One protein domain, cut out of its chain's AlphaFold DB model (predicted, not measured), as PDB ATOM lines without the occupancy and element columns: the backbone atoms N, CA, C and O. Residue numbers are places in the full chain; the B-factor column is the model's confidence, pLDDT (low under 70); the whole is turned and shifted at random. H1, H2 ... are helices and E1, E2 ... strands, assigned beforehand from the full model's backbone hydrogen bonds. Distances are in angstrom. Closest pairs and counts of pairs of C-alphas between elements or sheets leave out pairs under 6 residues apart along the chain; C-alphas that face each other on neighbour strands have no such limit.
ATOM      1  N   ALA A   2      -3.702  10.987 -35.914       30.88
ATOM      2  CA  ALA A   2      -3.439  10.219 -37.125       30.88
ATOM      3  C   ALA A   2      -4.675  10.307 -38.029       30.88
ATOM      4  O   ALA A   2      -5.771   9.959 -37.597       30.88
ATOM      5  N   GLN A   3      -4.496  10.814 -39.249       30.19
ATOM      6  CA  GLN A   3      -5.469  10.650 -40.323       30.19
ATOM      7  C   GLN A   3      -5.695   9.147 -40.488       30.19
ATOM      8  O   GLN A   3      -4.795   8.423 -40.914       30.19
ATOM      9  N   ILE A   4      -6.874   8.674 -40.095       36.12
ATOM     10  CA  ILE A   4      -7.351   7.351 -40.471       36.12
ATOM     11  C   ILE A   4      -7.469   7.421 -41.991       36.12
ATOM     12  O   ILE A   4      -8.342   8.110 -42.512       36.12
ATOM     13  N   MET A   5      -6.524   6.802 -42.700       35.53
ATOM     14  CA  MET A   5      -6.688   6.550 -44.123       35.53
ATOM     15  C   MET A   5      -7.943   5.692 -44.244       35.53
ATOM     16  O   MET A   5      -7.924   4.518 -43.877       35.53
ATOM     17  N   GLU A   6      -9.051   6.291 -44.678       44.19
ATOM     18  CA  GLU A   6     -10.225   5.552 -45.130       44.19
ATOM     19  C   GLU A   6      -9.786   4.741 -46.352       44.19
ATOM     20  O   GLU A   6      -9.826   5.206 -47.491       44.19
ATOM     21  N   GLY A   7      -9.256   3.545 -46.094       47.53
ATOM     22  CA  GLY A   7      -8.911   2.576 -47.116       47.53
ATOM     23  C   GLY A   7     -10.183   2.197 -47.854       47.53
ATOM     24  O   GLY A   7     -10.966   1.370 -47.391       47.53
ATOM     25  N   ASN A   8     -10.421   2.824 -49.003       60.28
ATOM     26  CA  ASN A   8     -11.463   2.391 -49.913       60.28
ATOM     27  C   ASN A   8     -10.956   1.125 -50.601       60.28
ATOM     28  O   ASN A   8     -10.219   1.204 -51.578       60.28
ATOM     29  N   MET A   9     -11.329  -0.037 -50.058       74.56
ATOM     30  CA  MET A   9     -11.128  -1.340 -50.696       74.56
ATOM     31  C   MET A   9     -11.518  -1.258 -52.177       74.56
ATOM     32  O   MET A   9     -12.691  -1.100 -52.517       74.56
ATOM     33  N   ASN A  10     -10.517  -1.328 -53.054       82.31
ATOM     34  CA  ASN A  10     -10.688  -1.269 -54.498       82.31
ATOM     35  C   ASN A  10     -10.731  -2.693 -55.043       82.31
ATOM     36  O   ASN A  10      -9.730  -3.409 -55.023       82.31
ATOM     37  N   TRP A  11     -11.891  -3.094 -55.561       90.38
ATOM     38  CA  TRP A  11     -12.098  -4.426 -56.116       90.38
ATOM     39  C   TRP A  11     -11.046  -4.815 -57.169       90.38
ATOM     40  O   TRP A  11     -10.523  -5.927 -57.120       90.38
ATOM     41  N   LYS A  12     -10.662  -3.885 -58.054       88.38
ATOM     42  CA  LYS A  12      -9.678  -4.145 -59.119       88.38
ATOM     43  C   LYS A  12      -8.281  -4.453 -58.586       88.38
ATOM     44  O   LYS A  12      -7.555  -5.210 -59.203       88.38
ATOM     45  N   GLU A  13      -7.908  -3.894 -57.441       90.00
ATOM     46  CA  GLU A  13      -6.610  -4.180 -56.822       90.00
ATOM     47  C   GLU A  13      -6.640  -5.444 -55.965       90.00
ATOM     48  O   GLU A  13      -5.613  -6.104 -55.798       90.00
ATOM     49  N   LEU A  14      -7.808  -5.771 -55.405       91.38
ATOM     50  CA  LEU A  14      -7.994  -6.972 -54.603       91.38
ATOM     51  C   LEU A  14      -7.891  -8.228 -55.455       91.38
ATOM     52  O   LEU A  14      -7.262  -9.181 -55.018       91.38
ATOM     53  N   ILE A  15      -8.454  -8.244 -56.663       91.81
ATOM     54  CA  ILE A  15      -8.398  -9.434 -57.528       91.81
ATOM     55  C   ILE A  15      -6.973  -9.860 -57.903       91.81
ATOM     56  O   ILE A  15      -6.762 -11.044 -58.170       91.81
ATOM     57  N   ASP A  16      -6.022  -8.922 -57.864       92.44
ATOM     58  CA  ASP A  16      -4.598  -9.138 -58.148       92.44
ATOM     59  C   ASP A  16      -3.813  -9.679 -56.941       92.44
ATOM     60  O   ASP A  16      -2.625  -9.994 -57.049       92.44
ATOM     61  N   VAL A  17      -4.443  -9.765 -55.767       95.06
ATOM     62  CA  VAL A  17      -3.846 -10.421 -54.604       95.06
ATOM     63  C   VAL A  17      -3.708 -11.912 -54.891       95.06
ATOM     64  O   VAL A  17      -4.650 -12.579 -55.323       95.06
ATOM     65  N   LYS A  18      -2.518 -12.440 -54.606       95.75
ATOM     66  CA  LYS A  18      -2.253 -13.868 -54.725       95.75
ATOM     67  C   LYS A  18      -2.830 -14.624 -53.543       95.75
ATOM     68  O   LYS A  18      -2.838 -14.164 -52.398       95.75
ATOM     69  N   LYS A  19      -3.277 -15.838 -53.823       96.06
ATOM     70  CA  LYS A  19      -3.659 -16.788 -52.797       96.06
ATOM     71  C   LYS A  19      -2.462 -17.031 -51.894       96.06
ATOM     72  O   LYS A  19      -1.327 -17.174 -52.336       96.06
ATOM     73  N   PHE A  20      -2.756 -17.075 -50.613       96.56
ATOM     74  CA  PHE A  20      -1.808 -17.201 -49.528       96.56
ATOM     75  C   PHE A  20      -0.836 -16.035 -49.330       96.56
ATOM     76  O   PHE A  20       0.175 -16.201 -48.652       96.56
ATOM     77  N   THR A  21      -1.149 -14.834 -49.818       96.75
ATOM     78  CA  THR A  21      -0.471 -13.630 -49.319       96.75
ATOM     79  C   THR A  21      -0.697 -13.493 -47.800       96.75
ATOM     80  O   THR A  21      -1.846 -13.599 -47.356       96.75
ATOM     81  N   PRO A  22       0.352 -13.278 -46.982       96.69
ATOM     82  CA  PRO A  22       0.208 -13.092 -45.537       96.69
ATOM     83  C   PRO A  22      -0.717 -11.921 -45.178       96.69
ATOM     84  O   PRO A  22      -0.687 -10.872 -45.826       96.69
ATOM     85  N   SER A  23      -1.517 -12.066 -44.120       95.75
ATOM     86  CA  SER A  23      -2.477 -11.040 -43.687       95.75
ATOM     87  C   SER A  23      -1.828  -9.693 -43.377       95.75
ATOM     88  O   SER A  23      -2.385  -8.654 -43.726       95.75
ATOM     89  N   GLU A  24      -0.619  -9.690 -42.818       94.75
ATOM     90  CA  GLU A  24       0.145  -8.469 -42.552       94.75
ATOM     91  C   GLU A  24       0.425  -7.664 -43.829       94.75
ATOM     92  O   GLU A  24       0.301  -6.438 -43.831       94.75
ATOM     93  N   GLU A  25       0.745  -8.337 -44.938       95.62
ATOM     94  CA  GLU A  25       0.974  -7.685 -46.231       95.62
ATOM     95  C   GLU A  25      -0.324  -7.105 -46.800       95.62
ATOM     96  O   GLU A  25      -0.335  -5.985 -47.319       95.62
ATOM     97  N   ILE A  26      -1.433  -7.833 -46.648       95.12
ATOM     98  CA  ILE A  26      -2.765  -7.370 -47.044       95.12
ATOM     99  C   ILE A  26      -3.159  -6.122 -46.255       95.12
ATOM    100  O   ILE A  26      -3.547  -5.118 -46.852       95.12
ATOM    101  N   PHE A  27      -3.030  -6.146 -44.929       94.44
ATOM    102  CA  PHE A  27      -3.434  -5.027 -44.080       94.44
ATOM    103  C   PHE A  27      -2.523  -3.814 -44.245       94.44
ATOM    104  O   PHE A  27      -2.986  -2.676 -44.205       94.44
ATOM    105  N   LYS A  28      -1.234  -4.033 -44.522       93.50
ATOM    106  CA  LYS A  28      -0.321  -2.950 -44.891       93.50
ATOM    107  C   LYS A  28      -0.732  -2.276 -46.203       93.50
ATOM    108  O   LYS A  28      -0.563  -1.066 -46.331       93.50
ATOM    109  N   ARG A  29      -1.255  -3.041 -47.168       92.12
ATOM    110  CA  ARG A  29      -1.669  -2.531 -48.483       92.12
ATOM    111  C   ARG A  29      -3.045  -1.863 -48.467       92.12
ATOM    112  O   ARG A  29      -3.195  -0.802 -49.062       92.12
ATOM    113  N   PHE A  30      -4.032  -2.468 -47.810       90.94
ATOM    114  CA  PHE A  30      -5.441  -2.051 -47.886       90.94
ATOM    115  C   PHE A  30      -5.975  -1.393 -46.605       90.94
ATOM    116  O   PHE A  30      -7.124  -0.955 -46.570       90.94
ATOM    117  N   GLY A  31      -5.147  -1.292 -45.565       91.31
ATOM    118  CA  GLY A  31      -5.544  -0.825 -44.241       91.31
ATOM    119  C   GLY A  31      -5.919  -1.972 -43.305       91.31
ATOM    120  O   GLY A  31      -6.132  -3.112 -43.720       91.31
ATOM    121  N   PHE A  32      -5.981  -1.668 -42.010       92.38
ATOM    122  CA  PHE A  32      -6.359  -2.646 -40.995       92.38
ATOM    123  C   PHE A  32      -7.866  -2.935 -41.029       92.38
ATOM    124  O   PHE A  32      -8.659  -2.035 -41.321       92.38
ATOM    125  N   PRO A  33      -8.278  -4.173 -40.706       93.25
ATOM    126  CA  PRO A  33      -9.687  -4.524 -40.659       93.25
ATOM    127  C   PRO A  33     -10.415  -3.739 -39.569       93.25
ATOM    128  O   PRO A  33      -9.862  -3.470 -38.502       93.25
ATOM    129  N   LYS A  34     -11.692  -3.433 -39.810       91.69
ATOM    130  CA  LYS A  34     -12.560  -2.809 -38.805       91.69
ATOM    131  C   LYS A  34     -12.833  -3.767 -37.645       91.69
ATOM    132  O   LYS A  34     -12.870  -3.339 -36.498       91.69
ATOM    133  N   PHE A  35     -13.028  -5.053 -37.942       90.75
ATOM    134  CA  PHE A  35     -13.189  -6.111 -36.942       90.75
ATOM    135  C   PHE A  35     -13.042  -7.516 -37.551       90.75
ATOM    136  O   PHE A  35     -13.080  -7.695 -38.770       90.75
ATOM    137  N   LYS A  36     -12.910  -8.522 -36.679       91.56
ATOM    138  CA  LYS A  36     -12.901  -9.955 -37.009       91.56
ATOM    139  C   LYS A  36     -14.277 -10.575 -36.748       91.56
ATOM    140  O   LYS A  36     -14.905 -10.269 -35.736       91.56
ATOM    141  N   LEU A  37     -14.747 -11.446 -37.640       87.94
ATOM    142  CA  LEU A  37     -16.017 -12.156 -37.483       87.94
ATOM    143  C   LEU A  37     -15.856 -13.381 -36.571       87.94
ATOM    144  O   LEU A  37     -15.505 -14.477 -37.021       87.94
ATOM    145  N   GLY A  38     -16.156 -13.192 -35.286       77.56
ATOM    146  CA  GLY A  38     -16.142 -14.248 -34.277       77.56
ATOM    147  C   GLY A  38     -14.761 -14.896 -34.163       77.56
ATOM    148  O   GLY A  38     -13.730 -14.228 -34.246       77.56
ATOM    149  N   SER A  39     -14.722 -16.220 -34.006       77.56
ATOM    150  CA  SER A  39     -13.471 -16.993 -33.966       77.56
ATOM    151  C   SER A  39     -12.898 -17.324 -35.348       77.56
ATOM    152  O   SER A  39     -11.807 -17.887 -35.443       77.56
ATOM    153  N   ARG A  40     -13.610 -17.001 -36.435       79.50
ATOM    154  CA  ARG A  40     -13.172 -17.346 -37.791       79.50
ATOM    155  C   ARG A  40     -12.116 -16.352 -38.270       79.50
ATOM    156  O   ARG A  40     -12.217 -15.167 -37.958       79.50
ATOM    157  N   PRO A  41     -11.134 -16.784 -39.074       89.62
ATOM    158  CA  PRO A  41     -10.161 -15.892 -39.705       89.62
ATOM    159  C   PRO A  41     -10.801 -15.134 -40.884       89.62
ATOM    160  O   PRO A  41     -10.362 -15.236 -42.026       89.62
ATOM    161  N   VAL A  42     -11.902 -14.425 -40.619       94.12
ATOM    162  CA  VAL A  42     -12.638 -13.600 -41.580       94.12
ATOM    163  C   VAL A  42     -12.718 -12.190 -41.018       94.12
ATOM    164  O   VAL A  42     -13.181 -11.995 -39.897       94.12
ATOM    165  N   TYR A  43     -12.278 -11.211 -41.792       94.38
ATOM    166  CA  TYR A  43     -12.117  -9.836 -41.343       94.38
ATOM    167  C   TYR A  43     -12.945  -8.884 -42.189       94.38
ATOM    168  O   TYR A  43     -12.856  -8.921 -43.412       94.38
ATOM    169  N   TYR A  44     -13.729  -8.019 -41.550       93.31
ATOM    170  CA  TYR A  44     -14.455  -6.970 -42.254       93.31
ATOM    171  C   TYR A  44     -13.538  -5.779 -42.525       93.31
ATOM    172  O   TYR A  44     -12.992  -5.179 -41.598       93.31
ATOM    173  N   MET A  45     -13.408  -5.416 -43.798       92.06
ATOM    174  CA  MET A  45     -12.541  -4.326 -44.253       92.06
ATOM    175  C   MET A  45     -13.300  -3.004 -44.448       92.06
ATOM    176  O   MET A  45     -12.682  -1.962 -44.634       92.06
ATOM    177  N   GLY A  46     -14.636  -3.018 -44.380       89.44
ATOM    178  CA  GLY A  46     -15.480  -1.878 -44.752       89.44
ATOM    179  C   GLY A  46     -16.109  -2.031 -46.140       89.44
ATOM    180  O   GLY A  46     -15.710  -2.890 -46.926       89.44
ATOM    181  N   ASN A  47     -17.110  -1.194 -46.433       88.06
ATOM    182  CA  ASN A  47     -17.803  -1.113 -47.728       88.06
ATOM    183  C   ASN A  47     -18.311  -2.467 -48.260       88.06
ATOM    184  O   ASN A  47     -18.252  -2.731 -49.460       88.06
ATOM    185  N   GLY A  48     -18.766  -3.350 -47.367       91.69
ATOM    186  CA  GLY A  48     -19.286  -4.668 -47.734       91.69
ATOM    187  C   GLY A  48     -18.227  -5.743 -47.983       91.69
ATOM    188  O   GLY A  48     -18.608  -6.890 -48.201       91.69
ATOM    189  N   PHE A  49     -16.927  -5.434 -47.907       94.00
ATOM    190  CA  PHE A  49     -15.854  -6.406 -48.139       94.00
ATOM    191  C   PHE A  49     -15.426  -7.146 -46.868       94.00
ATOM    192  O   PHE A  49     -15.113  -6.533 -45.843       94.00
ATOM    193  N   LEU A  50     -15.329  -8.472 -46.966       94.75
ATOM    194  CA  LEU A  50     -14.753  -9.351 -45.954       94.75
ATOM    195  C   LEU A  50     -13.616 -10.180 -46.554       94.75
ATOM    196  O   LEU A  50     -13.773 -10.766 -47.622       94.75
ATOM    197  N   LEU A  51     -12.492 -10.284 -45.854       96.88
ATOM    198  CA  LEU A  51     -11.354 -11.103 -46.261       96.88
ATOM    199  C   LEU A  51     -11.277 -12.362 -45.411       96.88
ATOM    200  O   LEU A  51     -11.181 -12.280 -44.189       96.88
ATOM    201  N   GLY A  52     -11.332 -13.520 -46.062       96.62
ATOM    202  CA  GLY A  52     -11.166 -14.824 -45.434       96.62
ATOM    203  C   GLY A  52      -9.741 -15.336 -45.598       96.62
ATOM    204  O   GLY A  52      -9.189 -15.312 -46.701       96.62
ATOM    205  N   PHE A  53      -9.174 -15.848 -44.511       96.50
ATOM    206  CA  PHE A  53      -7.821 -16.385 -44.441       96.50
ATOM    207  C   PHE A  53      -7.843 -17.867 -44.046       96.50
ATOM    208  O   PHE A  53      -8.798 -18.355 -43.441       96.50
ATOM    209  N   SER A  54      -6.790 -18.603 -44.384       95.06
ATOM    210  CA  SER A  54      -6.508 -19.926 -43.823       95.06
ATOM    211  C   SER A  54      -5.370 -19.843 -42.810       95.06
ATOM    212  O   SER A  54      -4.485 -19.010 -42.955       95.06
ATOM    213  N   SER A  55      -5.378 -20.732 -41.812       92.62
ATOM    214  CA  SER A  55      -4.319 -20.844 -40.793       92.62
ATOM    215  C   SER A  55      -3.004 -21.439 -41.325       92.62
ATOM    216  O   SER A  55      -2.002 -21.492 -40.616       92.62
ATOM    217  N   LYS A  56      -3.037 -21.963 -42.554       93.62
ATOM    218  CA  LYS A  56      -1.921 -22.619 -43.233       93.62
ATOM    219  C   LYS A  56      -2.120 -22.562 -44.742       93.62
ATOM    220  O   LYS A  56      -3.264 -22.477 -45.210       93.62
ATOM    221  N   MET A  57      -1.033 -22.619 -45.503       94.00
ATOM    222  CA  MET A  57      -1.104 -22.782 -46.956       94.00
ATOM    223  C   MET A  57      -1.495 -24.215 -47.297       94.00
ATOM    224  O   MET A  57      -1.194 -25.147 -46.548       94.00
ATOM    225  N   PHE A  58      -2.181 -24.408 -48.421       93.38
ATOM    226  CA  PHE A  58      -2.583 -25.743 -48.846       93.38
ATOM    227  C   PHE A  58      -2.803 -25.861 -50.351       93.38
ATOM    228  O   PHE A  58      -3.204 -24.913 -51.023       93.38
ATOM    229  N   LYS A  59      -2.620 -27.074 -50.863       90.75
ATOM    230  CA  LYS A  59      -3.042 -27.473 -52.209       90.75
ATOM    231  C   LYS A  59      -4.162 -28.495 -52.108       90.75
ATOM    232  O   LYS A  59      -4.237 -29.242 -51.133       90.75
ATOM    233  N   VAL A  60      -5.050 -28.489 -53.095       86.50
ATOM    234  CA  VAL A  60      -6.094 -29.506 -53.230       86.50
ATOM    235  C   VAL A  60      -5.701 -30.408 -54.389       86.50
ATOM    236  O   VAL A  60      -5.656 -29.949 -55.525       86.50
ATOM    237  N   ASP A  61      -5.408 -31.667 -54.091       81.12
ATOM    238  CA  ASP A  61      -5.044 -32.690 -55.071       81.12
ATOM    239  C   ASP A  61      -5.991 -33.884 -54.921       81.12
ATOM    240  O   ASP A  61      -6.081 -34.472 -53.844       81.12
ATOM    241  N   ASN A  62      -6.745 -34.211 -55.976       76.44
ATOM    242  CA  ASN A  62      -7.704 -35.324 -56.003       76.44
ATOM    243  C   ASN A  62      -8.598 -35.409 -54.747       76.44
ATOM    244  O   ASN A  62      -8.719 -36.454 -54.114       76.44
ATOM    245  N   SER A  63      -9.203 -34.275 -54.374       82.50
ATOM    246  CA  SER A  63     -10.054 -34.101 -53.181       82.50
ATOM    247  C   SER A  63      -9.340 -34.146 -51.822       82.50
ATOM    248  O   SER A  63      -9.988 -33.911 -50.803       82.50
ATOM    249  N   ASN A  64      -8.021 -34.346 -51.784       86.44
ATOM    250  CA  ASN A  64      -7.218 -34.240 -50.569       86.44
ATOM    251  C   ASN A  64      -6.650 -32.831 -50.411       86.44
ATOM    252  O   ASN A  64      -6.103 -32.250 -51.347       86.44
ATOM    253  N   ARG A  65      -6.743 -32.288 -49.195       90.19
ATOM    254  CA  ARG A  65      -6.073 -31.043 -48.813       90.19
ATOM    255  C   ARG A  65      -4.710 -31.378 -48.218       90.19
ATOM    256  O   ARG A  65      -4.642 -32.027 -47.179       90.19
ATOM    257  N   VAL A  66      -3.647 -30.900 -48.855       91.44
ATOM    258  CA  VAL A  66      -2.268 -31.047 -48.374       91.44
ATOM    259  C   VAL A  66      -1.792 -29.696 -47.866       91.44
ATOM    260  O   VAL A  66      -1.659 -28.756 -48.649       91.44
ATOM    261  N   GLU A  67      -1.569 -29.589 -46.557       93.50
ATOM    262  CA  GLU A  67      -1.094 -28.357 -45.922       93.50
ATOM    263  C   GLU A  67       0.432 -28.277 -45.905       93.50
ATOM    264  O   GLU A  67       1.116 -29.290 -45.764       93.50
ATOM    265  N   TYR A  68       0.971 -27.067 -46.037       92.00
ATOM    266  CA  TYR A  68       2.411 -26.820 -46.035       92.00
ATOM    267  C   TYR A  68       2.741 -25.404 -45.548       92.00
ATOM    268  O   TYR A  68       1.862 -24.551 -45.424       92.00
ATOM    269  N   GLY A  69       4.028 -25.161 -45.289       90.50
ATOM    270  CA  GLY A  69       4.515 -23.911 -44.708       90.50
ATOM    271  C   GLY A  69       4.253 -23.802 -43.207       90.50
ATOM    272  O   GLY A  69       3.844 -24.772 -42.563       90.50
ATOM    273  N   GLU A  70       4.508 -22.614 -42.672       93.12
ATOM    274  CA  GLU A  70       4.303 -22.286 -41.260       93.12
ATOM    275  C   GLU A  70       2.830 -21.992 -40.950       93.12
ATOM    276  O   GLU A  70       2.002 -21.810 -41.845       93.12
ATOM    277  N   GLU A  71       2.491 -21.978 -39.662       94.31
ATOM    278  CA  GLU A  71       1.196 -21.472 -39.212       94.31
ATOM    279  C   GLU A  71       1.141 -19.945 -39.343       94.31
ATOM    280  O   GLU A  71       2.103 -19.240 -39.039       94.31
ATOM    281  N   GLY A  72       0.001 -19.426 -39.791       93.81
ATOM    282  CA  GLY A  72      -0.205 -17.996 -40.006       93.81
ATOM    283  C   GLY A  72      -1.552 -17.714 -40.661       93.81
ATOM    284  O   GLY A  72      -2.282 -18.635 -40.998       93.81
ATOM    285  N   GLU A  73      -1.914 -16.449 -40.854       95.81
ATOM    286  CA  GLU A  73      -3.143 -16.095 -41.574       95.81
ATOM    287  C   GLU A  73      -2.823 -15.735 -43.029       95.81
ATOM    288  O   GLU A  73      -2.230 -14.698 -43.321       95.81
ATOM    289  N   TYR A  74      -3.236 -16.605 -43.946       96.88
ATOM    290  CA  TYR A  74      -2.924 -16.530 -45.371       96.88
ATOM    291  C   TYR A  74      -4.181 -16.249 -46.195       96.88
ATOM    292  O   TYR A  74      -5.180 -16.956 -46.062       96.88
ATOM    293  N   ALA A  75      -4.151 -15.210 -47.032       96.88
ATOM    294  CA  ALA A  75      -5.308 -14.738 -47.785       96.88
ATOM    295  C   ALA A  75      -5.878 -15.854 -48.668       96.88
ATOM    296  O   ALA A  75      -5.166 -16.446 -49.475       96.88
ATOM    297  N   LEU A  76      -7.167 -16.157 -48.527       96.38
ATOM    298  CA  LEU A  76      -7.802 -17.255 -49.258       96.38
ATOM    299  C   LEU A  76      -8.897 -16.761 -50.196       96.38
ATOM    300  O   LEU A  76      -9.003 -17.234 -51.326       96.38
ATOM    301  N   ARG A  77      -9.729 -15.839 -49.715       96.56
ATOM    302  CA  ARG A  77     -10.906 -15.382 -50.446       96.56
ATOM    303  C   ARG A  77     -11.339 -13.988 -50.029       96.56
ATOM    304  O   ARG A  77     -11.084 -13.555 -48.906       96.56
ATOM    305  N   VAL A  78     -12.081 -13.347 -50.917       96.81
ATOM    306  CA  VAL A  78     -12.861 -12.142 -50.652       96.81
ATOM    307  C   VAL A  78     -14.331 -12.505 -50.684       96.81
ATOM    308  O   VAL A  78     -14.771 -13.244 -51.560       96.81
ATOM    309  N   HIS A  79     -15.095 -11.941 -49.764       96.06
ATOM    310  CA  HIS A  79     -16.536 -11.844 -49.883       96.06
ATOM    311  C   HIS A  79     -16.934 -10.382 -50.016       96.06
ATOM    312  O   HIS A  79     -16.341  -9.512 -49.379       96.06
ATOM    313  N   TYR A  80     -17.971 -10.130 -50.796       95.50
ATOM    314  CA  TYR A  80     -18.658  -8.853 -50.830       95.50
ATOM    315  C   TYR A  80     -20.142  -9.077 -50.575       95.50
ATOM    316  O   TYR A  80     -20.734  -9.962 -51.192       95.50
ATOM    317  N   PHE A  81     -20.748  -8.262 -49.713       94.19
ATOM    318  CA  PHE A  81     -22.189  -8.263 -49.470       94.19
ATOM    319  C   PHE A  81     -22.741  -6.846 -49.423       94.19
ATOM    320  O   PHE A  81     -22.144  -5.950 -48.826       94.19
ATOM    321  N   LYS A  82     -23.926  -6.668 -50.010       91.62
ATOM    322  CA  LYS A  82     -24.662  -5.402 -49.934       91.62
ATOM    323  C   LYS A  82     -25.335  -5.205 -48.592       91.62
ATOM    324  O   LYS A  82     -25.391  -4.071 -48.137       91.62
ATOM    325  N   ASN A  83     -25.805  -6.279 -47.963       91.31
ATOM    326  CA  ASN A  83     -26.603  -6.195 -46.745       91.31
ATOM    327  C   ASN A  83     -26.010  -7.033 -45.616       91.31
ATOM    328  O   ASN A  83     -25.499  -8.134 -45.839       91.31
ATOM    329  N   LYS A  84     -26.166  -6.541 -44.388       90.81
ATOM    330  CA  LYS A  84     -25.775  -7.234 -43.155       90.81
ATOM    331  C   LYS A  84     -26.454  -8.594 -43.011       90.81
ATOM    332  O   LYS A  84     -25.785  -9.583 -42.730       90.81
ATOM    333  N   HIS A  85     -27.758  -8.659 -43.279       90.25
ATOM    334  CA  HIS A  85     -28.533  -9.900 -43.202       90.25
ATOM    335  C   HIS A  85     -27.942 -11.030 -44.070       90.25
ATOM    336  O   HIS A  85     -27.912 -12.191 -43.663       90.25
ATOM    337  N   ASP A  86     -27.411 -10.699 -45.252       91.75
ATOM    338  CA  ASP A  86     -26.835 -11.690 -46.168       91.75
ATOM    339  C   ASP A  86     -25.489 -12.227 -45.640       91.75
ATOM    340  O   ASP A  86     -25.206 -13.425 -45.751       91.75
ATOM    341  N   VAL A  87     -24.693 -11.372 -44.981       91.88
ATOM    342  CA  VAL A  87     -23.486 -11.786 -44.241       91.88
ATOM    343  C   VAL A  87     -23.869 -12.754 -43.125       91.88
ATOM    344  O   VAL A  87     -23.277 -13.829 -43.000       91.88
ATOM    345  N   GLU A  88     -24.877 -12.403 -42.328       89.75
ATOM    346  CA  GLU A  88     -25.321 -13.227 -41.204       89.75
ATOM    347  C   GLU A  88     -25.769 -14.617 -41.667       89.75
ATOM    348  O   GLU A  88     -25.374 -15.633 -41.082       89.75
ATOM    349  N   ALA A  89     -26.515 -14.670 -42.773       89.88
ATOM    350  CA  ALA A  89     -26.978 -15.908 -43.377       89.88
ATOM    351  C   ALA A  89     -25.821 -16.800 -43.866       89.88
ATOM    352  O   ALA A  89     -25.782 -17.986 -43.523       89.88
ATOM    353  N   ILE A  90     -24.852 -16.253 -44.614       91.44
ATOM    354  CA  ILE A  90     -23.714 -17.028 -45.148       91.44
ATOM    355  C   ILE A  90     -22.791 -17.521 -44.041       91.44
ATOM    356  O   ILE A  90     -22.391 -18.690 -44.024       91.44
ATOM    357  N   PHE A  91     -22.464 -16.658 -43.081       89.56
ATOM    358  CA  PHE A  91     -21.547 -17.023 -42.008       89.56
ATOM    359  C   PHE A  91     -22.236 -17.760 -40.852       89.56
ATOM    360  O   PHE A  91     -21.538 -18.265 -39.969       89.56
ATOM    361  N   LYS A  92     -23.562 -17.951 -40.906       87.56
ATOM    362  CA  LYS A  92     -24.378 -18.606 -39.865       87.56
ATOM    363  C   LYS A  92     -24.233 -17.922 -38.508       87.56
ATOM    364  O   LYS A  92     -24.176 -18.583 -37.471       87.56
ATOM    365  N   ILE A  93     -24.151 -16.603 -38.542       83.44
ATOM    366  CA  ILE A  93     -24.118 -15.763 -37.356       83.44
ATOM    367  C   ILE A  93     -25.524 -15.756 -36.755       83.44
ATOM    368  O   ILE A  93     -26.502 -15.485 -37.449       83.44
ATOM    369  N   LYS A  94     -25.637 -16.076 -35.465       75.81
ATOM    370  CA  LYS A  94     -26.895 -15.993 -34.718       75.81
ATOM    371  C   LYS A  94     -26.632 -15.305 -33.392       75.81
ATOM    372  O   LYS A  94     -25.840 -15.814 -32.609       75.81
ATOM    373  N   ASN A  95     -27.336 -14.206 -33.131       63.50
ATOM    374  CA  ASN A  95     -27.341 -13.521 -31.832       63.50
ATOM    375  C   ASN A  95     -25.963 -13.034 -31.339       63.50
ATOM    376  O   ASN A  95     -25.810 -12.733 -30.158       63.50
ATOM    377  N   GLU A  96     -24.967 -12.945 -32.221       68.19
ATOM    378  CA  GLU A  96     -23.681 -12.319 -31.923       68.19
ATOM    379  C   GLU A  96     -23.744 -10.851 -32.368       68.19
ATOM    380  O   GLU A  96     -24.005 -10.588 -33.547       68.19
ATOM    381  N   PRO A  97     -23.546  -9.880 -31.457       67.12
ATOM    382  CA  PRO A  97     -23.495  -8.480 -31.839       67.12
ATOM    383  C   PRO A  97     -22.212  -8.228 -32.634       67.12
ATOM    384  O   PRO A  97     -21.118  -8.151 -32.078       67.12
ATOM    385  N   PHE A  98     -22.353  -8.095 -33.949       74.25
ATOM    386  CA  PHE A  98     -21.302  -7.561 -34.805       74.25
ATOM    387  C   PHE A  98     -21.462  -6.049 -34.929       74.25
ATOM    388  O   PHE A  98     -22.597  -5.582 -35.058       74.25
ATOM    389  N   PRO A  99     -20.357  -5.283 -34.961       77.31
ATOM    390  CA  PRO A  99     -20.380  -3.821 -35.045       77.31
ATOM    391  C   PRO A  99     -20.700  -3.334 -36.472       77.31
ATOM    392  O   PRO A  99     -20.144  -2.360 -36.967       77.31
ATOM    393  N   PHE A 100     -21.570  -4.056 -37.181       81.06
ATOM    394  CA  PHE A 100     -22.244  -3.529 -38.356       81.06
ATOM    395  C   PHE A 100     -23.345  -2.589 -37.866       81.06
ATOM    396  O   PHE A 100     -24.416  -3.056 -37.461       81.06
ATOM    397  N   ASP A 101     -23.052  -1.292 -37.901       71.25
ATOM    398  CA  ASP A 101     -23.982  -0.226 -37.511       71.25
ATOM    399  C   ASP A 101     -25.088   0.004 -38.557       71.25
ATOM    400  O   ASP A 101     -26.124   0.589 -38.250       71.25
ATOM    401  N   GLU A 102     -24.888  -0.484 -39.787       81.50
ATOM    402  CA  GLU A 102     -25.773  -0.257 -40.930       81.50
ATOM    403  C   GLU A 102     -26.315  -1.573 -41.506       81.50
ATOM    404  O   GLU A 102     -25.615  -2.590 -41.568       81.50
ATOM    405  N   ASP A 103     -27.565  -1.536 -41.976       86.06
ATOM    406  CA  ASP A 103     -28.190  -2.655 -42.692       86.06
ATOM    407  C   ASP A 103     -27.597  -2.838 -44.093       86.06
ATOM    408  O   ASP A 103     -27.471  -3.968 -44.575       86.06
ATOM    409  N   ILE A 104     -27.205  -1.729 -44.727       86.19
ATOM    410  CA  ILE A 104     -26.533  -1.692 -46.024       86.19
ATOM    411  C   ILE A 104     -25.036  -1.533 -45.769       86.19
ATOM    412  O   ILE A 104     -24.592  -0.540 -45.217       86.19
ATOM    413  N   LEU A 105     -24.252  -2.512 -46.201       84.25
ATOM    414  CA  LEU A 105     -22.798  -2.523 -46.064       84.25
ATOM    415  C   LEU A 105     -22.098  -2.026 -47.332       84.25
ATOM    416  O   LEU A 105     -21.040  -1.404 -47.256       84.25
ATOM    417  N   GLY A 106     -22.676  -2.322 -48.499       80.31
ATOM    418  CA  GLY A 106     -22.151  -1.946 -49.808       80.31
ATOM    419  C   GLY A 106     -23.089  -0.968 -50.507       80.31
ATOM    420  O   GLY A 106     -24.194  -1.341 -50.891       80.31
ATOM    421  N   ASN A 107     -22.649   0.276 -50.699       70.44
ATOM    422  CA  ASN A 107     -23.488   1.364 -51.222       70.44
ATOM    423  C   ASN A 107     -23.132   1.815 -52.650       70.44
ATOM    424  O   ASN A 107     -23.705   2.784 -53.148       70.44
ATOM    425  N   ARG A 108     -22.191   1.136 -53.315       74.69
ATOM    426  CA  ARG A 108     -21.776   1.445 -54.688       74.69
ATOM    427  C   ARG A 108     -21.850   0.208 -55.556       74.69
ATOM    428  O   ARG A 108     -21.285  -0.833 -55.217       74.69
ATOM    429  N   ASP A 109     -22.529   0.363 -56.684       85.94
ATOM    430  CA  ASP A 109     -22.461  -0.611 -57.755       85.94
ATOM    431  C   ASP A 109     -21.085  -0.524 -58.419       85.94
ATOM    432  O   ASP A 109     -20.550   0.564 -58.642       85.94
TER     433      ASP A 109
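This is residues 2 to 109 of the 185 residues of an uncharacterized protein of Acetonema longum DSM 6540 (UniProt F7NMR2). A small, twisted sheet of three strands, E1, E2 and E5, makes the middle, and the hairpin E3 and E4 turns away from it past one end, where E2 runs on into E3. H1 and H2 lie on one side of this sheet, and H3 lies by the far end of E5, followed by a long tail of residues 92 to 109 with no named element. The printed part has 108 residues, with three named helices and five named strands in the order H1 H2 E1 E2 E3 E4 E5 H3; the larger sheet has the order E1, E2, E5, antiparallel throughout. The class is mixed, helices and strands, with under half of the residues in named elements. The whole is compact, with a radius of gyration of the C-alphas of 14.8 A and spans of 41 by 34 by 26 A.

H1 is residues 11 to 14, with C-alpha 11 at (-12.098, -4.426, -56.116). H2 is residues 23 to 30 and 10.4 A long. E1 is residues 42 to 46, and E2, residues 49 to 54, measures 17.0 A. E3 is residues 57 to 61 and E4 residues 64 to 68, 13.4 A and 13.0 A long. E5, residues 74 to 81, measures 21.4 A, from C-alpha 74 at (-2.924, -16.530, -45.371). H3, residues 84 to 91 and 10.7 A long, ends with C-alpha 91 at (-21.547, -17.023, -42.008).

The sheet E1, E2, E5 is only just strongly twisted, its C-alphas lying up to 4.1 A off the best plane. E1 and E2 form a hairpin, antiparallel at 156 degrees, with N 43 and O 51 2.8 A apart. E2 and E5 are antiparallel at 152 degrees, with N 50 and O 79 2.8 A apart. Residues 35 to 36 pair antiparallel with residues 43 to 44 of E1. E2 runs on into E3 at 78 degrees. E3 and E4 form a hairpin, antiparallel at 151 degrees, with N 59 and O 66 2.9 A apart. H2 is on the larger sheet at a height of 7.8 A, only just over none of its strands, with 2 C-alphas falling on E5; the closest C-alphas of H2 and E5, those of Ser 23 and Tyr 74, are 5.8 A apart. H1 is near H2 and only grazes the sheet. H3 only grazes the sheet too; the closest C-alphas of H3 and E5, those of Val 87 and Phe 81, are 6.4 A apart. H2 and H3 are apart. In H2 and H3 every O i to N i+4 pair is within hydrogen-bond range; H1 is too short for such a pair.

The C-alphas farthest apart, those of Ala 2 and Asn 62, are 49.5 A apart. The printed part has no cut. The link from H2 to E1 is long. Mean pLDDT of the printed part is 86.0; residues 2 to 8 and 95 to 97 are under 70.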